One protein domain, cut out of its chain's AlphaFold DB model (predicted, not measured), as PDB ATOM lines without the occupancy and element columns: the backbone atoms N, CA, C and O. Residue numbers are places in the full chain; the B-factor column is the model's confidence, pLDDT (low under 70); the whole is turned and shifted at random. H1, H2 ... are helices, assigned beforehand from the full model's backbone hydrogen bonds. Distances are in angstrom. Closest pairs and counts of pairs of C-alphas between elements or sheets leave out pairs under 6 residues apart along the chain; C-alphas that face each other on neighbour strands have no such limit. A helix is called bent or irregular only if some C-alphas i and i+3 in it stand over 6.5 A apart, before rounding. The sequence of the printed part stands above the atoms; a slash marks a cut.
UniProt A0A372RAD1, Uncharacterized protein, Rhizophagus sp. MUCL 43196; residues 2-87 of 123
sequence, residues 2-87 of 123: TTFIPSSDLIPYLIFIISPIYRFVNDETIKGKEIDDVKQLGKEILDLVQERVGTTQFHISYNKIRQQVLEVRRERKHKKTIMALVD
ATOM      1  N   THR A   2     341.444 168.066 189.653       49.78
ATOM      2  CA  THR A   2     341.165 166.660 189.277       49.78
ATOM      3  C   THR A   2     341.218 166.365 187.775       49.78
ATOM      4  O   THR A   2     341.225 165.206 187.381       49.78
ATOM      5  N   THR A   3     341.253 167.388 186.919       61.09
ATOM      6  CA  THR A   3     341.155 167.221 185.461       61.09
ATOM      7  C   THR A   3     342.445 166.747 184.788       61.09
ATOM      8  O   THR A   3     342.368 166.230 183.682       61.09
ATOM      9  N   PHE A   4     343.601 166.904 185.442       66.88
ATOM     10  CA  PHE A   4     344.931 166.660 184.858       66.88
ATOM     11  C   PHE A   4     345.700 165.496 185.502       66.88
ATOM     12  O   PHE A   4     346.812 165.200 185.078       66.88
ATOM     13  N   ILE A   5     345.135 164.842 186.522       70.62
ATOM     14  CA  ILE A   5     345.783 163.737 187.240       70.62
ATOM     15  C   ILE A   5     345.198 162.411 186.724       70.62
ATOM     16  O   ILE A   5     343.969 162.290 186.688       70.62
ATOM     17  N   PRO A   6     346.028 161.423 186.336       75.88
ATOM     18  CA  PRO A   6     345.559 160.084 185.988       75.88
ATOM     19  C   PRO A   6     344.752 159.461 187.131       75.88
ATOM     20  O   PRO A   6     345.073 159.645 188.305       75.88
ATOM     21  N   SER A   7     343.715 158.684 186.816       71.38
ATOM     22  CA  SER A   7     342.822 158.113 187.836       71.38
ATOM     23  C   SER A   7     343.547 157.263 188.890       71.38
ATOM     24  O   SER A   7     343.114 157.242 190.040       71.38
ATOM     25  N   SER A   8     344.661 156.610 188.534       76.88
ATOM     26  CA  SER A   8     345.525 155.850 189.453       76.88
ATOM     27  C   SER A   8     346.133 156.721 190.552       76.88
ATOM     28  O   SER A   8     346.179 156.326 191.717       76.88
ATOM     29  N   ASP A   9     346.542 157.930 190.188       83.81
ATOM     30  CA  ASP A   9     347.320 158.824 191.041       83.81
ATOM     31  C   ASP A   9     346.406 159.660 191.942       83.81
ATOM     32  O   ASP A   9     346.851 160.249 192.924       83.81
ATOM     33  N   LEU A  10     345.103 159.682 191.641       84.19
ATOM     34  CA  LEU A  10     344.087 160.362 192.437       84.19
ATOM     35  C   LEU A  10     343.665 159.550 193.674       84.19
ATOM     36  O   LEU A  10     343.252 160.136 194.677       84.19
ATOM     37  N   ILE A  11     343.799 158.216 193.634       86.00
ATOM     38  CA  ILE A  11     343.338 157.296 194.690       86.00
ATOM     39  C   ILE A  11     343.902 157.650 196.081       86.00
ATOM     40  O   ILE A  11     343.106 157.755 197.021       86.00
ATOM     41  N   PRO A  12     345.215 157.910 196.259       89.88
ATOM     42  CA  PRO A  12     345.778 158.259 197.568       89.88
ATOM     43  C   PRO A  12     345.208 159.560 198.153       89.88
ATOM     44  O   PRO A  12     345.179 159.740 199.370       89.88
ATOM     45  N   TYR A  13     344.717 160.459 197.294       90.44
ATOM     46  CA  TYR A  13     344.213 161.773 197.688       90.44
ATOM     47  C   TYR A  13     342.701 161.811 197.927       90.44
ATOM     48  O   TYR A  13     342.196 162.798 198.470       90.44
ATOM     49  N   LEU A  14     341.971 160.736 197.601       91.25
ATOM     50  CA  LEU A  14     340.513 160.671 197.748       91.25
ATOM     51  C   LEU A  14     340.048 161.001 199.164       91.25
ATOM     52  O   LEU A  14     339.059 161.710 199.336       91.25
ATOM     53  N   ILE A  15     340.780 160.554 200.187       93.00
ATOM     54  CA  ILE A  15     340.427 160.847 201.581       93.00
ATOM     55  C   ILE A  15     340.481 162.352 201.861       93.00
ATOM     56  O   ILE A  15     339.576 162.888 202.502       93.00
ATOM     57  N   PHE A  16     341.506 163.045 201.364       92.06
ATOM     58  CA  PHE A  16     341.691 164.477 201.598       92.06
ATOM     59  C   PHE A  16     340.694 165.337 200.818       92.06
ATOM     60  O   PHE A  16     340.296 166.389 201.310       92.06
ATOM     61  N   ILE A  17     340.248 164.871 199.648       92.00
ATOM     62  CA  ILE A  17     339.251 165.565 198.820       92.00
ATOM     63  C   ILE A  17     337.834 165.321 199.356       92.00
ATOM     64  O   ILE A  17     337.085 166.265 199.602       92.00
ATOM     65  N   ILE A  18     337.459 164.057 199.578       94.62
ATOM     66  CA  ILE A  18     336.087 163.674 199.937       94.62
ATOM     67  C   ILE A  18     335.758 164.078 201.380       94.62
ATOM     68  O   ILE A  18     334.635 164.486 201.654       94.62
ATOM     69  N   SER A  19     336.704 163.998 202.324       95.19
ATOM     70  CA  SER A  19     336.440 164.251 203.752       95.19
ATOM     71  C   SER A  19     335.866 165.642 204.070       95.19
ATOM     72  O   SER A  19     334.837 165.703 204.757       95.19
ATOM     73  N   PRO A  20     336.449 166.766 203.603       94.56
ATOM     74  CA  PRO A  20     335.880 168.090 203.854       94.56
ATOM     75  C   PRO A  20     334.503 168.265 203.202       94.56
ATOM     76  O   PRO A  20     333.587 168.765 203.858       94.56
ATOM     77  N   ILE A  21     334.325 167.786 201.967       95.25
ATOM     78  CA  ILE A  21     333.051 167.881 201.239       95.25
ATOM     79  C   ILE A  21     331.975 167.055 201.947       95.25
ATOM     80  O   ILE A  21     330.891 167.558 202.238       95.25
ATOM     81  N   TYR A  22     332.298 165.816 202.326       95.31
ATOM     82  CA  TYR A  22     331.410 164.932 203.073       95.31
ATOM     83  C   TYR A  22     330.934 165.585 204.371       95.31
ATOM     84  O   TYR A  22     329.740 165.561 204.673       95.31
ATOM     85  N   ARG A  23     331.849 166.182 205.147       92.94
ATOM     86  CA  ARG A  23     331.496 166.849 206.406       92.94
ATOM     87  C   ARG A  23     330.558 168.026 206.184       92.94
ATOM     88  O   ARG A  23     329.637 168.170 206.976       92.94
ATOM     89  N   PHE A  24     330.785 168.823 205.141       94.12
ATOM     90  CA  PHE A  24     329.959 169.983 204.821       94.12
ATOM     91  C   PHE A  24     328.562 169.584 204.325       94.12
ATOM     92  O   PHE A  24     327.554 170.040 204.865       94.12
ATOM     93  N   VAL A  25     328.490 168.675 203.346       94.88
ATOM     94  CA  VAL A  25     327.223 168.197 202.770       94.88
ATOM     95  C   VAL A  25     326.348 167.534 203.839       94.88
ATOM     96  O   VAL A  25     325.143 167.773 203.887       94.88
ATOM     97  N   ASN A  26     326.958 166.757 204.742       92.00
ATOM     98  CA  ASN A  26     326.263 166.045 205.819       92.00
ATOM     99  C   ASN A  26     326.205 166.835 207.146       92.00
ATOM    100  O   ASN A  26     325.976 166.243 208.210       92.00
ATOM    101  N   ASP A  27     326.446 168.151 207.131       90.62
ATOM    102  CA  ASP A  27     326.263 168.996 208.313       90.62
ATOM    103  C   ASP A  27     324.802 169.457 208.437       90.62
ATOM    104  O   ASP A  27     324.325 170.325 207.706       90.62
ATOM    105  N   GLU A  28     324.073 168.891 209.397       87.00
ATOM    106  CA  GLU A  28     322.675 169.247 209.681       87.00
ATOM    107  C   GLU A  28     322.520 170.538 210.506       87.00
ATOM    108  O   GLU A  28     321.407 171.046 210.680       87.00
ATOM    109  N   THR A  29     323.618 171.069 211.055       87.12
ATOM    110  CA  THR A  29     323.585 172.260 211.915       87.12
ATOM    111  C   THR A  29     323.521 173.559 211.118       87.12
ATOM    112  O   THR A  29     323.022 174.565 211.627       87.12
ATOM    113  N   ILE A  30     323.967 173.523 209.860       83.94
ATOM    114  CA  ILE A  30     324.012 174.659 208.942       83.94
ATOM    115  C   ILE A  30     322.782 174.575 208.022       83.94
ATOM    116  O   ILE A  30     322.591 173.581 207.316       83.94
ATOM    117  N   LYS A  31     321.914 175.594 208.083       85.94
ATOM    118  CA  LYS A  31     320.613 175.643 207.391       85.94
ATOM    119  C   LYS A  31     320.378 177.010 206.751       85.94
ATOM    120  O   LYS A  31     320.710 178.024 207.363       85.94
ATOM    121  N   GLY A  32     319.736 177.026 205.589       88.19
ATOM    122  CA  GLY A  32     319.372 178.233 204.848       88.19
ATOM    123  C   GLY A  32     319.394 177.958 203.348       88.19
ATOM    124  O   GLY A  32     320.158 177.107 202.910       88.19
ATOM    125  N   LYS A  33     318.590 178.687 202.567       86.62
ATOM    126  CA  LYS A  33     318.456 178.442 201.122       86.62
ATOM    127  C   LYS A  33     319.807 178.484 200.392       86.62
ATOM    128  O   LYS A  33     320.150 177.545 199.695       86.62
ATOM    129  N   GLU A  34     320.612 179.511 200.659       88.38
ATOM    130  CA  GLU A  34     321.963 179.649 200.089       88.38
ATOM    131  C   GLU A  34     322.888 178.481 200.470       88.38
ATOM    132  O   GLU A  34     323.737 178.065 199.692       88.38
ATOM    133  N   ILE A  35     322.724 177.917 201.671       92.69
ATOM    134  CA  ILE A  35     323.509 176.765 202.130       92.69
ATOM    135  C   ILE A  35     323.081 175.495 201.395       92.69
ATOM    136  O   ILE A  35     323.933 174.655 201.104       92.69
ATOM    137  N   ASP A  36     321.787 175.336 201.123       92.81
ATOM    138  CA  ASP A  36     321.261 174.170 200.418       92.81
ATOM    139  C   ASP A  36     321.809 174.109 198.982       92.81
ATOM    140  O   ASP A  36     322.231 173.037 198.545       92.81
ATOM    141  N   ASP A  37     321.942 175.260 198.316       92.94
ATOM    142  CA  ASP A  37     322.573 175.371 196.993       92.94
ATOM    143  C   ASP A  37     324.058 174.953 197.034       92.94
ATOM    144  O   ASP A  37     324.522 174.162 196.212       92.94
ATOM    145  N   VAL A  38     324.817 175.392 198.047       94.00
ATOM    146  CA  VAL A  38     326.234 174.995 198.204       94.00
ATOM    147  C   VAL A  38     326.365 173.504 198.538       94.00
ATOM    148  O   VAL A  38     327.299 172.836 198.090       94.00
ATOM    149  N   LYS A  39     325.433 172.938 199.315       94.94
ATOM    150  CA  LYS A  39     325.392 171.491 199.577       94.94
ATOM    151  C   LYS A  39     325.110 170.699 198.307       94.94
ATOM    152  O   LYS A  39     325.674 169.617 198.153       94.94
ATOM    153  N   GLN A  40     324.258 171.220 197.429       95.44
ATOM    154  CA  GLN A  40     323.977 170.607 196.139       95.44
ATOM    155  C   GLN A  40     325.231 170.588 195.258       95.44
ATOM    156  O   GLN A  40     325.627 169.513 194.814       95.44
ATOM    157  N   LEU A  41     325.943 171.714 195.154       95.69
ATOM    158  CA  LEU A  41     327.242 171.777 194.474       95.69
ATOM    159  C   LEU A  41     328.253 170.776 195.062       95.69
ATOM    160  O   LEU A  41     328.994 170.112 194.342       95.69
ATOM    161  N   GLY A  42     328.271 170.620 196.387       95.38
ATOM    162  CA  GLY A  42     329.115 169.624 197.048       95.38
ATOM    163  C   GLY A  42     328.810 168.183 196.622       95.38
ATOM    164  O   GLY A  42     329.738 167.389 196.491       95.38
ATOM    165  N   LYS A  43     327.537 167.839 196.384       96.00
ATOM    166  CA  LYS A  43     327.147 166.514 195.866       96.00
ATOM    167  C   LYS A  43     327.603 166.326 194.423       96.00
ATOM    168  O   LYS A  43     328.208 165.305 194.130       96.00
ATOM    169  N   GLU A  44     327.426 167.338 193.579       95.94
ATOM    170  CA  GLU A  44     327.880 167.304 192.181       95.94
ATOM    171  C   GLU A  44     329.396 167.076 192.079       95.94
ATOM    172  O   GLU A  44     329.866 166.299 191.250       95.94
ATOM    173  N   ILE A  45     330.182 167.688 192.974       94.69
ATOM    174  CA  ILE A  45     331.631 167.442 193.040       94.69
ATOM    175  C   ILE A  45     331.931 165.987 193.431       94.69
ATOM    176  O   ILE A  45     332.873 165.396 192.900       94.69
ATOM    177  N   LEU A  46     331.170 165.400 194.358       94.94
ATOM    178  CA  LEU A  46     331.347 163.995 194.739       94.94
ATOM    179  C   LEU A  46     331.011 163.050 193.582       94.94
ATOM    180  O   LEU A  46     331.769 162.106 193.357       94.94
ATOM    181  N   ASP A  47     329.947 163.339 192.834       95.38
ATOM    182  CA  ASP A  47     329.548 162.568 191.654       95.38
ATOM    183  C   ASP A  47     330.633 162.632 190.564       95.38
ATOM    184  O   ASP A  47     331.047 161.598 190.036       95.38
ATOM    185  N   LEU A  48     331.206 163.818 190.315       93.19
ATOM    186  CA  LEU A  48     332.333 163.994 189.393       93.19
ATOM    187  C   LEU A  48     333.569 163.191 189.833       93.19
ATOM    188  O   LEU A  48     334.267 162.595 189.013       93.19
ATOM    189  N   VAL A  49     333.875 163.175 191.134       91.81
ATOM    190  CA  VAL A  49     334.993 162.378 191.663       91.81
ATOM    191  C   VAL A  49     334.722 160.888 191.461       91.81
ATOM    192  O   VAL A  49     335.628 160.175 191.031       91.81
ATOM    193  N   GLN A  50     333.497 160.423 191.724       93.62
ATOM    194  CA  GLN A  50     333.098 159.032 191.517       93.62
ATOM    195  C   GLN A  50     333.258 158.604 190.052       93.62
ATOM    196  O   GLN A  50     333.808 157.532 189.800       93.62
ATOM    197  N   GLU A  51     332.837 159.437 189.100       92.44
ATOM    198  CA  GLU A  51     332.993 159.172 187.665       92.44
ATOM    199  C   GLU A  51     334.470 158.995 187.275       92.44
ATOM    200  O   GLU A  51     334.815 158.122 186.480       92.44
ATOM    201  N   ARG A  52     335.376 159.769 187.887       89.00
ATOM    202  CA  ARG A  52     336.811 159.754 187.558       89.00
ATOM    203  C   ARG A  52     337.586 158.569 188.124       89.00
ATOM    204  O   ARG A  52     338.476 158.061 187.443       89.00
ATOM    205  N   VAL A  53     337.314 158.161 189.366       90.75
ATOM    206  CA  VAL A  53     338.042 157.046 190.018       90.75
ATOM    207  C   VAL A  53     337.315 155.707 189.940       90.75
ATOM    208  O   VAL A  53     337.870 154.677 190.324       90.75
ATOM    209  N   GLY A  54     336.077 155.717 189.453       91.81
ATOM    210  CA  GLY A  54     335.211 154.555 189.413       91.81
ATOM    211  C   GLY A  54     334.533 154.264 190.753       91.81
ATOM    212  O   GLY A  54     335.017 154.574 191.847       91.81
ATOM    213  N   THR A  55     333.387 153.599 190.649       93.69
ATOM    214  CA  THR A  55     332.447 153.340 191.747       93.69
ATOM    215  C   THR A  55     333.087 152.619 192.937       93.69
ATOM    216  O   THR A  55     332.879 153.002 194.088       93.69
ATOM    217  N   THR A  56     333.909 151.599 192.682       94.44
ATOM    218  CA  THR A  56     334.492 150.760 193.739       94.44
ATOM    219  C   THR A  56     335.453 151.543 194.635       94.44
ATOM    220  O   THR A  56     335.283 151.560 195.856       94.44
ATOM    221  N   GLN A  57     336.439 152.230 194.047       92.75
ATOM    222  CA  GLN A  57     337.447 152.979 194.810       92.75
ATOM    223  C   GLN A  57     336.832 154.174 195.541       92.75
ATOM    224  O   GLN A  57     337.178 154.457 196.696       92.75
ATOM    225  N   PHE A  58     335.864 154.834 194.897       94.94
ATOM    226  CA  PHE A  58     335.090 155.897 195.517       94.94
ATOM    227  C   PHE A  58     334.359 155.400 196.768       94.94
ATOM    228  O   PHE A  58     334.547 155.962 197.847       94.94
ATOM    229  N   HIS A  59     333.576 154.320 196.668       95.56
ATOM    230  CA  HIS A  59     332.795 153.827 197.802       95.56
ATOM    231  C   HIS A  59     333.655 153.318 198.959       95.56
ATOM    232  O   HIS A  59     333.289 153.547 200.114       95.56
ATOM    233  N   ILE A  60     334.797 152.676 198.689       95.69
ATOM    234  CA  ILE A  60     335.746 152.270 199.738       95.69
ATOM    235  C   ILE A  60     336.196 153.502 200.537       95.69
ATOM    236  O   ILE A  60     336.079 153.536 201.767       95.69
ATOM    237  N   SER A  61     336.644 154.546 199.837       95.06
ATOM    238  CA  SER A  61     337.115 155.790 200.455       95.06
ATOM    239  C   SER A  61     335.989 156.529 201.183       95.06
ATOM    240  O   SER A  61     336.148 156.939 202.334       95.06
ATOM    241  N   TYR A  62     334.821 156.644 200.550       95.69
ATOM    242  CA  TYR A  62     333.645 157.315 201.097       95.69
ATOM    243  C   TYR A  62     333.146 156.647 202.385       95.69
ATOM    244  O   TYR A  62     332.911 157.318 203.392       95.69
ATOM    245  N   ASN A  63     333.034 155.315 202.396       96.00
ATOM    246  CA  ASN A  63     332.598 154.573 203.578       96.00
ATOM    247  C   ASN A  63     333.618 154.660 204.717       96.00
ATOM    248  O   ASN A  63     333.219 154.844 205.867       96.00
ATOM    249  N   LYS A  64     334.922 154.613 204.413       96.00
ATOM    250  CA  LYS A  64     335.977 154.835 205.413       96.00
ATOM    251  C   LYS A  64     335.824 156.200 206.090       96.00
ATOM    252  O   LYS A  64     335.834 156.282 207.316       96.00
ATOM    253  N   ILE A  65     335.603 157.259 205.311       96.12
ATOM    254  CA  ILE A  65     335.380 158.619 205.830       96.12
ATOM    255  C   ILE A  65     334.107 158.682 206.673       96.12
ATOM    256  O   ILE A  65     334.124 159.235 207.774       96.12
ATOM    257  N   ARG A  66     333.005 158.096 206.188       95.25
ATOM    258  CA  ARG A  66     331.742 158.019 206.930       95.25
ATOM    259  C   ARG A  66     331.950 157.382 208.304       95.25
ATOM    260  O   ARG A  66     331.501 157.949 209.299       95.25
ATOM    261  N   GLN A  67     332.655 156.251 208.376       96.06
ATOM    262  CA  GLN A  67     332.935 155.575 209.644       96.06
ATOM    263  C   GLN A  67     333.822 156.419 210.562       96.06
ATOM    264  O   GLN A  67     333.455 156.634 211.715       96.06
ATOM    265  N   GLN A  68     334.905 157.005 210.043       94.88
ATOM    266  CA  GLN A  68     335.778 157.896 210.819       94.88
ATOM    267  C   GLN A  68     335.014 159.092 211.406       94.88
ATOM    268  O   GLN A  68     335.188 159.456 212.569       94.88
ATOM    269  N   VAL A  69     334.127 159.715 210.624       92.88
ATOM    270  CA  VAL A  69     333.301 160.832 211.104       92.88
ATOM    271  C   VAL A  69     332.343 160.373 212.205       92.88
ATOM    272  O   VAL A  69     332.175 161.080 213.204       92.88
ATOM    273  N   LEU A  70     331.726 159.197 212.058       92.94
ATOM    274  CA  LEU A  70     330.851 158.620 213.078       92.94
ATOM    275  C   LEU A  70     331.614 158.257 214.356       92.94
ATOM    276  O   LEU A  70     331.126 158.542 215.448       92.94
ATOM    277  N   GLU A  71     332.808 157.682 214.249       95.75
ATOM    278  CA  GLU A  71     333.688 157.375 215.382       95.75
ATOM    279  C   GLU A  71     334.074 158.628 216.152       95.75
ATOM    280  O   GLU A  71     333.785 158.714 217.343       95.75
ATOM    281  N   VAL A  72     334.574 159.662 215.476       93.69
ATOM    282  CA  VAL A  72     334.906 160.938 216.124       93.69
ATOM    283  C   VAL A  72     333.679 161.547 216.818       93.69
ATOM    284  O   VAL A  72     333.784 162.110 217.912       93.69
ATOM    285  N   ARG A  73     332.482 161.437 216.221       90.94
ATOM    286  CA  ARG A  73     331.227 161.876 216.861       90.94
ATOM    287  C   ARG A  73     330.910 161.042 218.111       90.94
ATOM    288  O   ARG A  73     330.564 161.627 219.142       90.94
ATOM    289  N   ARG A  74     331.046 159.712 218.043       94.44
ATOM    290  CA  ARG A  74     330.830 158.785 219.168       94.44
ATOM    291  C   ARG A  74     331.817 159.044 220.302       94.44
ATOM    292  O   ARG A  74     331.380 159.248 221.431       94.44
ATOM    293  N   GLU A  75     333.105 159.153 220.004       95.50
ATOM    294  CA  GLU A  75     334.150 159.471 220.978       95.50
ATOM    295  C   GLU A  75     333.892 160.802 221.678       95.50
ATOM    296  O   GLU A  75     333.979 160.895 222.899       95.50
ATOM    297  N   ARG A  76     333.513 161.849 220.933       92.12
ATOM    298  CA  ARG A  76     333.161 163.145 221.534       92.12
ATOM    299  C   ARG A  76     331.957 163.035 222.466       92.12
ATOM    300  O   ARG A  76     331.927 163.721 223.487       92.12
ATOM    301  N   LYS A  77     330.952 162.223 222.120       91.06
ATOM    302  CA  LYS A  77     329.785 161.983 222.983       91.06
ATOM    303  C   LYS A  77     330.199 161.226 224.245       91.06
ATOM    304  O   LYS A  77     329.843 161.659 225.334       91.06
ATOM    305  N   HIS A  78     331.004 160.180 224.093       93.44
ATOM    306  CA  HIS A  78     331.514 159.361 225.187       93.44
ATOM    307  C   HIS A  78     332.407 160.155 226.158       93.44
ATOM    308  O   HIS A  78     332.185 160.153 227.366       93.44
ATOM    309  N   LYS A  79     333.348 160.953 225.635       90.25
ATOM    310  CA  LYS A  79     334.175 161.861 226.444       90.25
ATOM    311  C   LYS A  79     333.315 162.842 227.242       90.25
ATOM    312  O   LYS A  79     333.582 163.078 228.411       90.25
ATOM    313  N   LYS A  80     332.245 163.382 226.644       86.69
ATOM    314  CA  LYS A  80     331.313 164.282 227.347       86.69
ATOM    315  C   LYS A  80     330.536 163.591 228.466       86.69
ATOM    316  O   LYS A  80     330.289 164.238 229.475       86.69
ATOM    317  N   THR A  81     330.124 162.334 228.289       87.75
ATOM    318  CA  THR A  81     329.391 161.601 229.332       87.75
ATOM    319  C   THR A  81     330.296 161.262 230.509       87.75
ATOM    320  O   THR A  81     329.894 161.456 231.648       87.75
ATOM    321  N   ILE A  82     331.533 160.840 230.237       90.94
ATOM    322  CA  ILE A  82     332.515 160.519 231.282       90.94
ATOM    323  C   ILE A  82     332.982 161.774 232.025       90.94
ATOM    324  O   ILE A  82     333.220 161.723 233.226       90.94
ATOM    325  N   MET A  83     333.079 162.919 231.346       88.00
ATOM    326  CA  MET A  83     333.587 164.152 231.952       88.00
ATOM    327  C   MET A  83     332.799 164.600 233.186       88.00
ATOM    328  O   MET A  83     333.394 165.165 234.087       88.00
ATOM    329  N   ALA A  84     331.496 164.319 233.264       83.50
ATOM    330  CA  ALA A  84     330.709 164.634 234.458       83.50
ATOM    331  C   ALA A  84     331.139 163.832 235.700       83.50
ATOM    332  O   ALA A  84     330.937 164.301 236.815       83.50
ATOM    333  N   LEU A  85     331.716 162.643 235.499       87.81
ATOM    334  CA  LEU A  85     332.269 161.801 236.558       87.81
ATOM    335  C   LEU A  85     333.722 162.181 236.878       87.81
ATOM    336  O   LEU A  85     334.084 162.264 238.043       87.81
ATOM    337  N   VAL A  86     334.543 162.401 235.847       92.44
ATOM    338  CA  VAL A  86     335.989 162.649 236.000       92.44
ATOM    339  C   VAL A  86     336.291 164.074 236.472       92.44
ATOM    340  O   VAL A  86     337.217 164.274 237.246       92.44
ATOM    341  N   ASP A  87     335.524 165.062 236.007       92.31
ATOM    342  CA  ASP A  87     335.709 166.477 236.340       92.31
ATOM    343  C   ASP A  87     334.344 167.200 236.406       92.31
ATOM    344  O   ASP A  87     333.878 167.814 235.430       92.31
TER     345      ASP A  87
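This is residues 2 to 87 of the 123 residues of an uncharacterized protein of Rhizophagus sp. MUCL 43196 (UniProt A0A372RAD1). H2 and H3 make an open V, meeting where one follows the other in the chain, and the kinked helix H1 packs on both of them, its part after the kink near residue 14, toward Val 25, lying between the two arms of the V. H3 is the longest helix, and its residues 70 to 86, with Asp 87, stick out as a free arm. The printed part has 86 residues with three named helices, in the order H1, H2, H3, and no named strand; the class is all helix. The whole is loose, with a radius of gyration of the C-alphas of 16.2 A, and flat, spanning 53 by 33 by 18 A.

H1 takes residues 7 to 25, from C-alpha 7 at (342.822, 158.113, 187.836), and measures 23.8 A. It has a kink of 58 degrees near residue 14 and is irregular, with C-alphas 12 and 15 lying 7.2 A apart. H2, residues 33 to 53, measures 31.1 A from C-alpha 33 at (318.456, 178.442, 201.122). H3, residues 55 to 86, measures 45.4 A and ends with C-alpha 86 at (335.989, 162.649, 236.000). It is neither bent nor irregular, but only just: C-alphas 81 and 84 are 6.1 A apart.

H1 and H2 touch and form a helical hairpin, at a shallow tilt of 18 degrees, opposite ways; their closest C-alphas, of Val 25 and Lys 39, are 4.9 A apart. H1 touches H3 at a steep tilt of 44 degrees, the same way, with the closest C-alphas, of Ser 19 and Ile 65, 6.1 A apart; H3 touches H1 with residues 57 to 69 alone. H2 and H3 are close but not clearly touching, at a steep tilt of 50 degrees, opposite ways; their closest C-alphas, of Gln 50 and Phe 58, are 5.5 A apart. Each O i to N i+4 pair is within hydrogen-bond range in H2, against 8 of 15 in H1 and 26 of 28 in H3.

The two C-alphas farthest apart, of Phe 4 and Leu 85, are 53.4 A apart. Without the stretch that stands free, the body spans 38 by 26 by 17 A. The printed part has no cut; the link from H1 to H2 is short and that from H2 to H3 is tight. The mean pLDDT of the printed part is 90.2, and residues 2 to 4 are under 70.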